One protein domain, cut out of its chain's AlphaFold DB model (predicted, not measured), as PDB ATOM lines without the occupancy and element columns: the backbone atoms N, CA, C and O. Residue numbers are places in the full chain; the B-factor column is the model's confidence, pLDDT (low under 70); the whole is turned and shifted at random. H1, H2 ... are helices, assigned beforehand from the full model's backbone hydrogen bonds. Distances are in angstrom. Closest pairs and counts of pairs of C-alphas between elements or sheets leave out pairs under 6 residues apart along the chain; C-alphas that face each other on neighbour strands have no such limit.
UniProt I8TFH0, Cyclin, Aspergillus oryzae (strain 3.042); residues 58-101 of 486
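AT A GLANCE: This is residues 58 to 101 of the 486 residues of the protein "Cyclin" of Aspergillus oryzae (strain 3.042) (UniProt I8TFH0). A long helix, H1, makes one side of a U; a long loop at its far end turns the chain back, and the short helix H2 with the tail after it makes the other side. The printed part has 44 residues with two named helices, H1 then H2, and no named strand; its class is all helix, though under half of the residues, 21, are in named elements. It is compact, with a radius of gyration of the C-alphas of 10.6 A and spans of 28 by 21 by 14 A.

IN THESE COORDINATES: H1, residues 59 to 72, runs 20.0 A from C-alpha 59 at (46.961, 3.124, 24.890) to C-alpha 72. H2, residues 86 to 92, runs 10.0 A and ends at C-alpha 92 (39.637, -1.097, 6.035).

HOW THE PARTS SIT: H1 and H2 are close but not clearly touching; their closest C-alphas, of Tyr 72 and Trp 86, are 6.3 A apart. They run opposite ways at a steep tilt of 38 degrees. Every O i to N i+4 pair of H1 is within hydrogen-bond range; in H2 1 of 3 is, and 1 of 4 O i to N i+3 pairs.

THE WHOLE: C-alphas 58 and 82, the two farthest apart, are 30.5 A apart. The printed part has no cut. The link from H1 to H2, 13 residues, is long. pLDDT is under 70 in residues 74 to 84 and 95 to 101.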
ATOM      1  N   PRO A  58      46.580  -1.652  23.875       91.06
ATOM      2  CA  PRO A  58      47.561  -0.617  24.196       91.06
ATOM      3  C   PRO A  58      46.978   0.796  24.054       91.06
ATOM      4  O   PRO A  58      46.174   1.050  23.157       91.06
ATOM      5  N   GLU A  59      47.447   1.735  24.879       89.94
ATOM      6  CA  GLU A  59      46.961   3.124  24.890       89.94
ATOM      7  C   GLU A  59      47.030   3.787  23.502       89.94
ATOM      8  O   GLU A  59      46.060   4.387  23.054       89.94
ATOM      9  N   ALA A  60      48.126   3.592  22.759       88.75
ATOM     10  CA  ALA A  60      48.268   4.106  21.393       88.75
ATOM     11  C   ALA A  60      47.173   3.584  20.437       88.75
ATOM     12  O   ALA A  60      46.640   4.336  19.624       88.75
ATOM     13  N   THR A  61      46.784   2.312  20.561       88.38
ATOM     14  CA  THR A  61      45.693   1.713  19.778       88.38
ATOM     15  C   THR A  61      44.329   2.261  20.210       88.38
ATOM     16  O   THR A  61      43.468   2.490  19.359       88.38
ATOM     17  N   PHE A  62      44.132   2.527  21.506       89.56
ATOM     18  CA  PHE A  62      42.910   3.152  22.023       89.56
ATOM     19  C   PHE A  62      42.753   4.618  21.572       89.56
ATOM     20  O   PHE A  62      41.651   5.019  21.185       89.56
ATOM     21  N   GLN A  63      43.841   5.394  21.537       90.06
ATOM     22  CA  GLN A  63      43.832   6.765  21.012       90.06
ATOM     23  C   GLN A  63      43.552   6.777  19.500       90.06
ATOM     24  O   GLN A  63      42.572   7.393  19.083       90.06
ATOM     25  N   ARG A  64      44.271   5.969  18.694       88.69
ATOM     26  CA  ARG A  64      43.987   5.815  17.247       88.69
ATOM     27  C   ARG A  64      42.523   5.439  16.978       88.69
ATOM     28  O   ARG A  64      41.890   6.009  16.090       88.69
ATOM     29  N   TRP A  65      41.950   4.517  17.757       89.31
ATOM     30  CA  TRP A  65      40.522   4.187  17.670       89.31
ATOM     31  C   TRP A  65      39.612   5.381  17.993       89.31
ATOM     32  O   TRP A  65      38.630   5.614  17.287       89.31
ATOM     33  N   THR A  66      39.932   6.146  19.037       90.31
ATOM     34  CA  THR A  66      39.162   7.330  19.444       90.31
ATOM     35  C   THR A  66      39.168   8.409  18.357       90.31
ATOM     36  O   THR A  66      38.097   8.913  18.011       90.31
ATOM     37  N   ASP A  67      40.317   8.692  17.736       87.69
ATOM     38  CA  ASP A  67      40.429   9.649  16.626       87.69
ATOM     39  C   ASP A  67      39.597   9.220  15.408       87.69
ATOM     40  O   ASP A  67      38.850  10.020  14.839       87.69
ATOM     41  N   ILE A  68      39.648   7.931  15.048       87.12
ATOM     42  CA  ILE A  68      38.812   7.336  13.991       87.12
ATOM     43  C   ILE A  68      37.321   7.506  14.325       87.12
ATOM     44  O   ILE A  68      36.532   7.898  13.459       87.12
ATOM     45  N   VAL A  69      36.916   7.255  15.575       88.19
ATOM     46  CA  VAL A  69      35.520   7.416  16.010       88.19
ATOM     47  C   VAL A  69      35.054   8.866  15.892       88.19
ATOM     48  O   VAL A  69      33.945   9.095  15.398       88.19
ATOM     49  N   LEU A  70      35.875   9.833  16.303       86.50
ATOM     50  CA  LEU A  70      35.550  11.260  16.226       86.50
ATOM     51  C   LEU A  70      35.504  11.756  14.773       86.50
ATOM     52  O   LEU A  70      34.533  12.407  14.383       86.50
ATOM     53  N   LYS A  71      36.484  11.376  13.943       83.00
ATOM     54  CA  LYS A  71      36.568  11.743  12.516       83.00
ATOM     55  C   LYS A  71      35.378  11.232  11.693       83.00
ATOM     56  O   LYS A  71      34.937  11.918  10.771       83.00
ATOM     57  N   TYR A  72      34.844  10.049  12.016       78.75
ATOM     58  CA  TYR A  72      33.799   9.381  11.221       78.75
ATOM     59  C   TYR A  72      32.402   9.347  11.853       78.75
ATOM     60  O   TYR A  72      31.493   8.730  11.289       78.75
ATOM     61  N   THR A  73      32.188  10.043  12.973       82.38
ATOM     62  CA  THR A  73      30.860  10.219  13.586       82.38
ATOM     63  C   THR A  73      30.326  11.630  13.311       82.38
ATOM     64  O   THR A  73      30.755  12.583  13.965       82.38
ATOM     65  N   PRO A  74      29.373  11.807  12.369       67.88
ATOM     66  CA  PRO A  74      28.851  13.129  12.031       67.88
ATOM     67  C   PRO A  74      28.215  13.807  13.250       67.88
ATOM     68  O   PRO A  74      27.334  13.234  13.893       67.88
ATOM     69  N   GLY A  75      28.662  15.027  13.552       63.94
ATOM     70  CA  GLY A  75      28.239  15.794  14.730       63.94
ATOM     71  C   GLY A  75      29.231  15.792  15.902       63.94
ATOM     72  O   GLY A  75      28.999  16.511  16.866       63.94
ATOM     73  N   ALA A  76      30.352  15.063  15.821       59.84
ATOM     74  CA  ALA A  76      31.396  15.043  16.858       59.84
ATOM     75  C   ALA A  76      32.387  16.236  16.816       59.84
ATOM     76  O   ALA A  76      33.427  16.193  17.464       59.84
ATOM     77  N   GLY A  77      32.081  17.302  16.063       54.91
ATOM     78  CA  GLY A  77      32.873  18.543  16.005       54.91
ATOM     79  C   GLY A  77      33.812  18.690  14.799       54.91
ATOM     80  O   GLY A  77      34.288  19.791  14.547       54.91
ATOM     81  N   ILE A  78      34.027  17.631  14.014       55.69
ATOM     82  CA  ILE A  78      34.798  17.671  12.761       55.69
ATOM     83  C   ILE A  78      33.828  17.544  11.577       55.69
ATOM     84  O   ILE A  78      32.956  16.671  11.575       55.69
ATOM     85  N   ILE A  79      33.965  18.410  10.567       53.12
ATOM     86  CA  ILE A  79      33.240  18.278   9.295       53.12
ATOM     87  C   ILE A  79      33.846  17.083   8.539       53.12
ATOM     88  O   ILE A  79      35.049  17.104   8.276       53.12
ATOM     89  N   PRO A  80      33.068  16.045   8.173       54.19
ATOM     90  CA  PRO A  80      33.614  14.920   7.425       54.19
ATOM     91  C   PRO A  80      34.103  15.368   6.045       54.19
ATOM     92  O   PRO A  80      33.326  15.919   5.265       54.19
ATOM     93  N   GLY A  81      35.367  15.073   5.724       57.00
ATOM     94  CA  GLY A  81      35.839  15.088   4.337       57.00
ATOM     95  C   GLY A  81      34.958  14.170   3.485       57.00
ATOM     96  O   GLY A  81      34.554  13.097   3.948       57.00
ATOM     97  N   GLU A  82      34.594  14.626   2.285       54.72
ATOM     98  CA  GLU A  82      33.378  14.168   1.602       54.72
ATOM     99  C   GLU A  82      33.237  12.639   1.479       54.72
ATOM    100  O   GLU A  82      34.167  11.903   1.148       54.72
ATOM    101  N   GLY A  83      32.020  12.149   1.735       60.72
ATOM    102  CA  GLY A  83      31.613  10.765   1.477       60.72
ATOM    103  C   GLY A  83      32.160   9.690   2.429       60.72
ATOM    104  O   GLY A  83      31.599   8.590   2.464       60.72
ATOM    105  N   GLN A  84      33.191   9.969   3.233       64.56
ATOM    106  CA  GLN A  84      33.754   8.969   4.146       64.56
ATOM    107  C   GLN A  84      32.806   8.711   5.329       64.56
ATOM    108  O   GLN A  84      32.566   9.569   6.175       64.56
ATOM    109  N   THR A  85      32.255   7.498   5.396       75.81
ATOM    110  CA  THR A  85      31.323   7.073   6.454       75.81
ATOM    111  C   THR A  85      31.757   5.731   7.030       75.81
ATOM    112  O   THR A  85      32.508   4.987   6.402       75.81
ATOM    113  N   TRP A  86      31.208   5.335   8.181       83.31
ATOM    114  CA  TRP A  86      31.454   4.012   8.773       83.31
ATOM    115  C   TRP A  86      31.307   2.825   7.794       83.31
ATOM    116  O   TRP A  86      31.967   1.806   7.974       83.31
ATOM    117  N   ARG A  87      30.507   2.950   6.722       78.69
ATOM    118  CA  ARG A  87      30.381   1.919   5.672       78.69
ATOM    119  C   ARG A  87      31.645   1.727   4.827       78.69
ATOM    120  O   ARG A  87      31.882   0.611   4.379       78.69
ATOM    121  N   THR A  88      32.417   2.786   4.586       77.81
ATOM    122  CA  THR A  88      33.673   2.740   3.815       77.81
ATOM    123  C   THR A  88      34.888   2.518   4.711       77.81
ATOM    124  O   THR A  88      35.885   1.972   4.249       77.81
ATOM    125  N   VAL A  89      34.800   2.912   5.986       79.31
ATOM    126  CA  VAL A  89      35.897   2.801   6.961       79.31
ATOM    127  C   VAL A  89      35.995   1.397   7.563       79.31
ATOM    128  O   VAL A  89      37.076   0.823   7.544       79.31
ATOM    129  N   ILE A  90      34.887   0.801   8.036       82.94
ATOM    130  CA  ILE A  90      34.906  -0.512   8.723       82.94
ATOM    131  C   ILE A  90      35.633  -1.616   7.923       82.94
ATOM    132  O   ILE A  90      36.429  -2.325   8.533       82.94
ATOM    133  N   PRO A  91      35.444  -1.769   6.593       81.25
ATOM    134  CA  PRO A  91      36.145  -2.798   5.814       81.25
ATOM    135  C   PRO A  91      37.663  -2.594   5.666       81.25
ATOM    136  O   PRO A  91      38.322  -3.473   5.121       81.25
ATOM    137  N   ARG A  92      38.205  -1.444   6.094       73.31
ATOM    138  CA  ARG A  92      39.637  -1.097   6.035       73.31
ATOM    139  C   ARG A  92      40.319  -1.068   7.409       73.31
ATOM    140  O   ARG A  92      41.509  -0.791   7.480       73.31
ATOM    141  N   LEU A  93      39.595  -1.335   8.498       77.81
ATOM    142  CA  LEU A  93      40.184  -1.374   9.838       77.81
ATOM    143  C   LEU A  93      40.971  -2.676  10.037       77.81
ATOM    144  O   LEU A  93      40.380  -3.752  10.149       77.81
ATOM    145  N   THR A  94      42.298  -2.577  10.117       76.94
ATOM    146  CA  THR A  94      43.165  -3.665  10.591       76.94
ATOM    147  C   THR A  94      43.040  -3.820  12.115       76.94
ATOM    148  O   THR A  94      42.744  -2.840  12.804       76.94
ATOM    149  N   PRO A  95      43.248  -5.024  12.688       68.31
ATOM    150  CA  PRO A  95      43.040  -5.263  14.124       68.31
ATOM    151  C   PRO A  95      43.977  -4.456  15.039       68.31
ATOM    152  O   PRO A  95      43.648  -4.244  16.202       68.31
ATOM    153  N   GLU A  96      45.113  -3.992  14.521       63.84
ATOM    154  CA  GLU A  96      46.120  -3.222  15.266       63.84
ATOM    155  C   GLU A  96      46.000  -1.699  15.014       63.84
ATOM    156  O   GLU A  96      46.574  -0.898  15.755       63.84
ATOM    157  N   LEU A  97      45.176  -1.288  14.034       64.31
ATOM    158  CA  LEU A  97      44.918   0.103  13.612       64.31
ATOM    159  C   LEU A  97      46.165   0.878  13.130       64.31
ATOM    160  O   LEU A  97      46.190   2.105  13.188       64.31
ATOM    161  N   GLU A  98      47.201   0.173  12.677       56.22
ATOM    162  CA  GLU A  98      48.517   0.753  12.346       56.22
ATOM    163  C   GLU A  98      48.548   1.456  10.976       56.22
ATOM    164  O   GLU A  98      49.332   2.376  10.773       56.22
ATOM    165  N   GLU A  99      47.689   1.041  10.040       51.28
ATOM    166  CA  GLU A  99      47.821   1.322   8.599       51.28
ATOM    167  C   GLU A  99      46.599   2.089   8.054       51.28
ATOM    168  O   GLU A  99      45.965   1.718   7.068       51.28
ATOM    169  N   ILE A 100      46.207   3.147   8.768       53.34
ATOM    170  CA  ILE A 100      45.024   3.972   8.458       53.34
ATOM    171  C   ILE A 100      45.483   5.383   8.063       53.34
ATOM    172  O   ILE A 100      44.966   6.403   8.522       53.34
ATOM    173  N   ASP A 101      46.478   5.429   7.177       46.56
ATOM    174  CA  ASP A 101      46.856   6.659   6.499       46.56
ATOM    175  C   ASP A 101      45.807   6.982   5.427       46.56
ATOM    176  O   ASP A 101      45.791   6.443   4.317       46.56
TER     177      ASP A 101